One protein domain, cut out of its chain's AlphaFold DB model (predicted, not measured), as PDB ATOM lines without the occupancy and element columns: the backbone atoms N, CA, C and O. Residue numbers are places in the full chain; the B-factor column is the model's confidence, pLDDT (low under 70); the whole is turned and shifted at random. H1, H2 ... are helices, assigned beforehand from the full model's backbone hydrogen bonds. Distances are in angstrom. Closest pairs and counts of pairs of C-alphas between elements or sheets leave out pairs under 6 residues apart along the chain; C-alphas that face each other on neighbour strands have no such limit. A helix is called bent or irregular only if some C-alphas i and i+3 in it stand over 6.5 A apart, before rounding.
ATOM      1  N   PHE A  73     252.890 198.752 223.650       73.62
ATOM      2  CA  PHE A  73     251.598 198.194 223.257       73.62
ATOM      3  C   PHE A  73     251.713 196.668 223.261       73.62
ATOM      4  O   PHE A  73     252.530 196.106 222.528       73.62
ATOM      5  N   TYR A  74     250.940 196.006 224.119       77.06
ATOM      6  CA  TYR A  74     250.884 194.548 224.147       77.06
ATOM      7  C   TYR A  74     250.052 194.038 222.975       77.06
ATOM      8  O   TYR A  74     249.016 194.614 222.632       77.06
ATOM      9  N   ARG A  75     250.505 192.950 222.353       84.06
ATOM     10  CA  ARG A  75     249.713 192.249 221.337       84.06
ATOM     11  C   ARG A  75     248.580 191.483 222.013       84.06
ATOM     12  O   ARG A  75     248.700 191.098 223.170       84.06
ATOM     13  N   PHE A  76     247.504 191.220 221.270       86.44
ATOM     14  CA  PHE A  76     246.317 190.538 221.798       86.44
ATOM     15  C   PHE A  76     246.655 189.214 222.502       86.44
ATOM     16  O   PHE A  76     246.221 188.994 223.616       86.44
ATOM     17  N   PHE A  77     247.520 188.376 221.931       91.62
ATOM     18  CA  PHE A  77     247.900 187.102 222.559       91.62
ATOM     19  C   PHE A  77     248.738 187.254 223.840       91.62
ATOM     20  O   PHE A  77     248.825 186.323 224.629       91.62
ATOM     21  N   GLU A  78     249.365 188.409 224.075       88.50
ATOM     22  CA  GLU A  78     250.121 188.645 225.310       88.50
ATOM     23  C   GLU A  78     249.185 188.979 226.482       88.50
ATOM     24  O   GLU A  78     249.623 188.951 227.632       88.50
ATOM     25  N   SER A  79     247.909 189.309 226.228       84.62
ATOM     26  CA  SER A  79     246.968 189.635 227.305       84.62
ATOM     27  C   SER A  79     246.629 188.431 228.169       84.62
ATOM     28  O   SER A  79     246.456 188.595 229.377       84.62
ATOM     29  N   ASP A  80     246.584 187.243 227.569       90.38
ATOM     30  CA  ASP A  80     246.169 186.014 228.246       90.38
ATOM     31  C   ASP A  80     247.136 185.634 229.372       90.38
ATOM     32  O   ASP A  80     246.692 185.207 230.433       90.38
ATOM     33  N   ASP A  81     248.432 185.904 229.203       89.56
ATOM     34  CA  ASP A  81     249.444 185.671 230.242       89.56
ATOM     35  C   ASP A  81     249.570 186.856 231.214       89.56
ATOM     36  O   ASP A  81     249.830 186.697 232.411       89.56
ATOM     37  N   ARG A  82     249.403 188.088 230.715       82.44
ATOM     38  CA  ARG A  82     249.662 189.307 231.499       82.44
ATOM     39  C   ARG A  82     248.522 189.669 232.439       82.44
ATOM     40  O   ARG A  82     248.793 190.155 233.537       82.44
ATOM     41  N   ILE A  83     247.271 189.458 232.032       86.44
ATOM     42  CA  ILE A  83     246.104 189.781 232.861       86.44
ATOM     43  C   ILE A  83     246.090 188.933 234.144       86.44
ATOM     44  O   ILE A  83     245.973 189.531 235.215       86.44
ATOM     45  N   PRO A  84     246.281 187.598 234.108       92.62
ATOM     46  CA  PRO A  84     246.362 186.788 235.323       92.62
ATOM     47  C   PRO A  84     247.505 187.212 236.243       92.62
ATOM     48  O   PRO A  84     247.272 187.402 237.433       92.62
ATOM     49  N   ALA A  85     248.702 187.466 235.702       85.56
ATOM     50  CA  ALA A  85     249.838 187.940 236.493       85.56
ATOM     51  C   ALA A  85     249.557 189.298 237.164       85.56
ATOM     52  O   ALA A  85     249.938 189.528 238.312       85.56
ATOM     53  N   LEU A  86     248.854 190.202 236.473       82.56
ATOM     54  CA  LEU A  86     248.439 191.489 237.028       82.56
ATOM     55  C   LEU A  86     247.387 191.320 238.136       82.56
ATOM     56  O   LEU A  86     247.459 191.990 239.166       82.56
ATOM     57  N   LEU A  87     246.416 190.426 237.939       85.50
ATOM     58  CA  LEU A  87     245.402 190.102 238.944       85.50
ATOM     59  C   LEU A  87     246.032 189.473 240.186       85.50
ATOM     60  O   LEU A  87     245.696 189.858 241.305       85.50
ATOM     61  N   GLU A  88     246.971 188.552 239.995       88.44
ATOM     62  CA  GLU A  88     247.722 187.919 241.069       88.44
ATOM     63  C   GLU A  88     248.551 188.950 241.839       88.44
ATOM     64  O   GLU A  88     248.463 189.029 243.064       88.44
ATOM     65  N   TYR A  89     249.253 189.840 241.132       83.88
ATOM     66  CA  TYR A  89     249.958 190.957 241.751       83.88
ATOM     67  C   TYR A  89     249.029 191.799 242.641       83.88
ATOM     68  O   TYR A  89     249.347 192.029 243.809       83.88
ATOM     69  N   TYR A  90     247.857 192.211 242.146       81.56
ATOM     70  CA  TYR A  90     246.918 193.023 242.931       81.56
ATOM     71  C   TYR A  90     246.222 192.265 244.062       81.56
ATOM     72  O   TYR A  90     245.866 192.888 245.063       81.56
ATOM     73  N   LYS A  91     246.060 190.943 243.945       83.94
ATOM     74  CA  LYS A  91     245.550 190.091 245.027       83.94
ATOM     75  C   LYS A  91     246.441 190.188 246.267       83.94
ATOM     76  O   LYS A  91     245.924 190.283 247.376       83.94
ATOM     77  N   TYR A  92     247.760 190.206 246.076       76.06
ATOM     78  CA  TYR A  92     248.733 190.282 247.171       76.06
ATOM     79  C   TYR A  92     249.112 191.718 247.562       76.06
ATOM     80  O   TYR A  92     249.582 191.955 248.672       76.06
ATOM     81  N   HIS A  93     248.859 192.694 246.689       76.06
ATOM     82  CA  HIS A  93     249.256 194.088 246.883       76.06
ATOM     83  C   HIS A  93     248.055 195.036 246.954       76.06
ATOM     84  O   HIS A  93     248.017 196.065 246.280       76.06
ATOM     85  N   ILE A  94     247.084 194.721 247.816       72.19
ATOM     86  CA  ILE A  94     245.847 195.509 247.975       72.19
ATOM     87  C   ILE A  94     246.106 196.981 248.355       72.19
ATOM     88  O   ILE A  94     245.306 197.862 248.050       72.19
ATOM     89  N   ASN A  95     247.261 197.247 248.974       68.69
ATOM     90  CA  ASN A  95     247.689 198.566 249.438       68.69
ATOM     91  C   ASN A  95     248.566 199.326 248.428       68.69
ATOM     92  O   ASN A  95     249.003 200.440 248.725       68.69
ATOM     93  N   ILE A  96     248.876 198.738 247.266       66.50
ATOM     94  CA  ILE A  96     249.614 199.437 246.215       66.50
ATOM     95  C   ILE A  96     248.602 200.163 245.326       66.50
ATOM     96  O   ILE A  96     247.676 199.539 244.801       66.50
ATOM     97  N   PRO A  97     248.747 201.484 245.132       63.09
ATOM     98  CA  PRO A  97     247.886 202.204 244.215       63.09
ATOM     99  C   PRO A  97     247.997 201.610 242.810       63.09
ATOM    100  O   PRO A  97     249.094 201.415 242.293       63.09
ATOM    101  N   ARG A  98     246.845 201.388 242.168       65.81
ATOM    102  CA  ARG A  98     246.734 200.783 240.825       65.81
ATOM    103  C   ARG A  98     247.397 201.593 239.703       65.81
ATOM    104  O   ARG A  98     247.474 201.141 238.567       65.81
ATOM    105  N   ASN A  99     247.892 202.781 240.037       56.75
ATOM    106  CA  ASN A  99     248.663 203.643 239.161       56.75
ATOM    107  C   ASN A  99     250.132 203.553 239.577       56.75
ATOM    108  O   ASN A  99     250.556 204.173 240.556       56.75
ATOM    109  N   PHE A 100     250.897 202.758 238.830       59.09
ATOM    110  CA  PHE A 100     252.332 202.619 239.025       59.09
ATOM    111  C   PHE A 100     253.009 204.000 238.934       59.09
ATOM    112  O   PHE A 100     252.930 204.688 237.923       59.09
ATOM    113  N   HIS A 101     253.680 204.394 240.018       58.50
ATOM    114  CA  HIS A 101     254.615 205.523 240.096       58.50
ATOM    115  C   HIS A 101     254.089 206.964 239.947       58.50
ATOM    116  O   HIS A 101     254.851 207.874 239.627       58.50
ATOM    117  N   CYS A 102     252.838 207.243 240.302       65.81
ATOM    118  CA  CYS A 102     252.393 208.636 240.400       65.81
ATOM    119  C   CYS A 102     252.865 209.276 241.728       65.81
ATOM    120  O   CYS A 102     252.385 208.905 242.802       65.81
ATOM    121  N   LYS A 103     253.791 210.252 241.675       72.19
ATOM    122  CA  LYS A 103     254.320 210.985 242.855       72.19
ATOM    123  C   LYS A 103     253.233 211.453 243.846       72.19
ATOM    124  O   LYS A 103     253.377 211.162 245.036       72.19
ATOM    125  N   PRO A 104     252.144 212.130 243.426       68.50
ATOM    126  CA  PRO A 104     251.102 212.565 244.362       68.50
ATOM    127  C   PRO A 104     250.352 211.394 245.007       68.50
ATOM    128  O   PRO A 104     250.031 211.450 246.194       68.50
ATOM    129  N   ILE A 105     250.128 210.301 244.273       70.12
ATOM    130  CA  ILE A 105     249.487 209.103 244.826       70.12
ATOM    131  C   ILE A 105     250.407 208.433 245.853       70.12
ATOM    132  O   ILE A 105     249.950 208.074 246.935       70.12
ATOM    133  N   ASN A 106     251.709 208.348 245.571       76.25
ATOM    134  CA  ASN A 106     252.698 207.837 246.521       76.25
ATOM    135  C   ASN A 106     252.743 208.679 247.801       76.25
ATOM    136  O   ASN A 106     252.740 208.117 248.893       76.25
ATOM    137  N   LYS A 107     252.697 210.015 247.688       80.69
ATOM    138  CA  LYS A 107     252.640 210.918 248.849       80.69
ATOM    139  C   LYS A 107     251.381 210.687 249.690       80.69
ATOM    140  O   LYS A 107     251.462 210.608 250.913       80.69
ATOM    141  N   ARG A 108     250.217 210.521 249.046       80.31
ATOM    142  CA  ARG A 108     248.964 210.165 249.733       80.31
ATOM    143  C   ARG A 108     249.069 208.808 250.431       80.31
ATOM    144  O   ARG A 108     248.591 208.663 251.551       80.31
ATOM    145  N   MET A 109     249.685 207.821 249.786       79.88
ATOM    146  CA  MET A 109     249.826 206.484 250.358       79.88
ATOM    147  C   MET A 109     250.788 206.449 251.531       79.88
ATOM    148  O   MET A 109     250.484 205.790 252.520       79.88
ATOM    149  N   GLN A 110     251.880 207.208 251.463       82.81
ATOM    150  CA  GLN A 110     252.775 207.382 252.598       82.81
ATOM    151  C   GLN A 110     252.023 207.981 253.788       82.81
ATOM    152  O   GLN A 110     252.009 207.373 254.848       82.81
ATOM    153  N   LYS A 111     251.252 209.058 253.576       85.12
ATOM    154  CA  LYS A 111     250.418 209.652 254.631       85.12
ATOM    155  C   LYS A 111     249.443 208.642 255.253       85.12
ATOM    156  O   LYS A 111     249.267 208.621 256.464       85.12
ATOM    157  N   ASN A 112     248.813 207.788 254.444       83.31
ATOM    158  CA  ASN A 112     247.923 206.745 254.959       83.31
ATOM    159  C   ASN A 112     248.672 205.682 255.778       83.31
ATOM    160  O   ASN A 112     248.143 205.232 256.793       83.31
ATOM    161  N   ARG A 113     249.882 205.289 255.357       84.94
ATOM    162  CA  ARG A 113     250.744 204.372 256.121       84.94
ATOM    163  C   ARG A 113     251.163 204.992 257.443       84.94
ATOM    164  O   ARG A 113     251.052 204.322 258.458       84.94
ATOM    165  N   ASP A 114     251.555 206.261 257.436       86.38
ATOM    166  CA  ASP A 114     251.945 206.987 258.645       86.38
ATOM    167  C   ASP A 114     250.766 207.055 259.633       86.38
ATOM    168  O   ASP A 114     250.930 206.779 260.816       86.38
ATOM    169  N   ILE A 115     249.542 207.305 259.147       84.81
ATOM    170  CA  ILE A 115     248.327 207.281 259.980       84.81
ATOM    171  C   ILE A 115     248.082 205.889 260.578       84.81
ATOM    172  O   ILE A 115     247.772 205.783 261.763       84.81
ATOM    173  N   GLN A 116     248.184 204.821 259.781       83.50
ATOM    174  CA  GLN A 116     248.008 203.456 260.291       83.50
ATOM    175  C   GLN A 116     249.093 203.084 261.298       83.50
ATOM    176  O   GLN A 116     248.790 202.492 262.328       83.50
ATOM    177  N   TYR A 117     250.334 203.481 261.033       86.31
ATOM    178  CA  TYR A 117     251.445 203.285 261.948       86.31
ATOM    179  C   TYR A 117     251.200 204.002 263.279       86.31
ATOM    180  O   TYR A 117     251.353 203.388 264.331       86.31
ATOM    181  N   CYS A 118     250.727 205.252 263.251       85.00
ATOM    182  CA  CYS A 118     250.333 205.964 264.466       85.00
ATOM    183  C   CYS A 118     249.221 205.234 265.228       85.00
ATOM    184  O   CYS A 118     249.332 205.095 266.442       85.00
ATOM    185  N   LYS A 119     248.191 204.714 264.545       88.50
ATOM    186  CA  LYS A 119     247.123 203.928 265.193       88.50
ATOM    187  C   LYS A 119     247.667 202.683 265.894       88.50
ATOM    188  O   LYS A 119     247.371 202.476 267.063       88.50
ATOM    189  N   ILE A 120     248.526 201.920 265.220       87.44
ATOM    190  CA  ILE A 120     249.169 200.734 265.804       87.44
ATOM    191  C   ILE A 120     250.050 201.138 266.997       87.44
ATOM    192  O   ILE A 120     250.017 200.493 268.038       87.44
ATOM    193  N   LYS A 121     250.807 202.238 266.886       86.50
ATOM    194  CA  LYS A 121     251.649 202.750 267.977       86.50
ATOM    195  C   LYS A 121     250.811 203.188 269.192       86.50
ATOM    196  O   LYS A 121     251.254 202.983 270.320       86.50
ATOM    197  N   MET A 122     249.609 203.738 268.973       86.75
ATOM    198  CA  MET A 122     248.635 204.028 270.039       86.75
ATOM    199  C   MET A 122     248.122 202.753 270.704       86.75
ATOM    200  O   MET A 122     248.138 202.664 271.926       86.75
ATOM    201  N   GLU A 123     247.693 201.769 269.913       88.50
ATOM    202  CA  GLU A 123     247.160 200.493 270.414       88.50
ATOM    203  C   GLU A 123     248.205 199.695 271.209       88.50
ATOM    204  O   GLU A 123     247.861 199.011 272.168       88.50
ATOM    205  N   LEU A 124     249.486 199.829 270.860       90.06
ATOM    206  CA  LEU A 124     250.610 199.219 271.578       90.06
ATOM    207  C   LEU A 124     251.064 200.008 272.821       90.06
ATOM    208  O   LEU A 124     252.004 199.583 273.489       90.06
ATOM    209  N   GLY A 125     250.448 201.157 273.127       87.50
ATOM    210  CA  GLY A 125     250.796 201.977 274.293       87.50
ATOM    211  C   GLY A 125     252.135 202.721 274.188       87.50
ATOM    212  O   GLY A 125     252.625 203.237 275.183       87.50
ATOM    213  N   LEU A 126     252.731 202.821 272.996       83.44
ATOM    214  CA  LEU A 126     254.040 203.459 272.767       83.44
ATOM    215  C   LEU A 126     253.933 204.974 272.484       83.44
ATOM    216  O   LEU A 126     254.836 205.570 271.898       83.44
ATOM    217  N   TYR A 127     252.795 205.602 272.785       64.38
ATOM    218  CA  TYR A 127     252.425 206.900 272.205       64.38
ATOM    219  C   TYR A 127     252.913 208.137 272.975       64.38
ATOM    220  O   TYR A 127     252.743 209.252 272.478       64.38
ATOM    221  N   GLU A 128     253.526 207.975 274.148       65.06
ATOM    222  CA  GLU A 128     253.977 209.117 274.959       65.06
ATOM    223  C   GLU A 128     255.071 209.949 274.261       65.06
ATOM    224  O   GLU A 128     255.078 211.168 274.383       65.06
ATOM    225  N   GLU A 129     255.883 209.351 273.387       57.28
ATOM    226  CA  GLU A 129     256.985 210.051 272.700       57.28
ATOM    227  C   GLU A 129     256.557 210.959 271.525       57.28
ATOM    228  O   GLU A 129     257.337 211.786 271.061       57.28
ATOM    229  N   VAL A 130     255.343 210.814 270.973       56.88
ATOM    230  CA  VAL A 130     254.987 211.469 269.689       56.88
ATOM    231  C   VAL A 130     254.436 212.889 269.877       56.88
ATOM    232  O   VAL A 130     254.533 213.715 268.967       56.88
TER     233      VAL A 130
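This is residues 73 to 130 of the 387 residues of an uncharacterized protein of Paramecium tetraurelia (UniProt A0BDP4). Two separate helices, the longer H2 and the shorter H1, follow one another along a thin, flat zigzag, with a looping link between them and no packed core. Beyond H2, the final residues, 124 to 130, hook back at the far end. The printed part has 58 residues with two named helices, H1 then H2, and no named strand; the class is all helix. The whole is extended, with a radius of gyration of the C-alphas of 17.6 A, and its outline is a rod spanning 57 by 22 by 8 A.

H2, residues 103 to 123, is the longest helix. H1, residues 76 to 92, is apart from it: no C-alpha of the one is within 8 A of the other. Residues 93 to 102 form the short link between them. In H2 every O i to N i+4 pair is within hydrogen-bond range; in H1 9 of 13 are. H1 has a kink of 29 degrees near residue 83; it is neither bent nor irregular, but only just: C-alphas 81 and 84 are 6.0 A apart.

H2 measures 30.3 A from C-alpha 103 at (254.320, 210.985, 242.855) to C-alpha 123 at (247.160, 200.493, 270.414). H1 begins at C-alpha 76, at (246.317, 190.538, 221.798), and measures 25.5 A to C-alpha 92.

The two C-alphas farthest apart, those of Phe 77 and Glu 128, are 57.2 A apart. Residues 75 to 81, 83 to 89 and 99 to 104 stand free. The printed part has no cut and no long link. The mean pLDDT of the printed part is 79.0; residues 95 to 102, 104 and 127 to 130 are under 70.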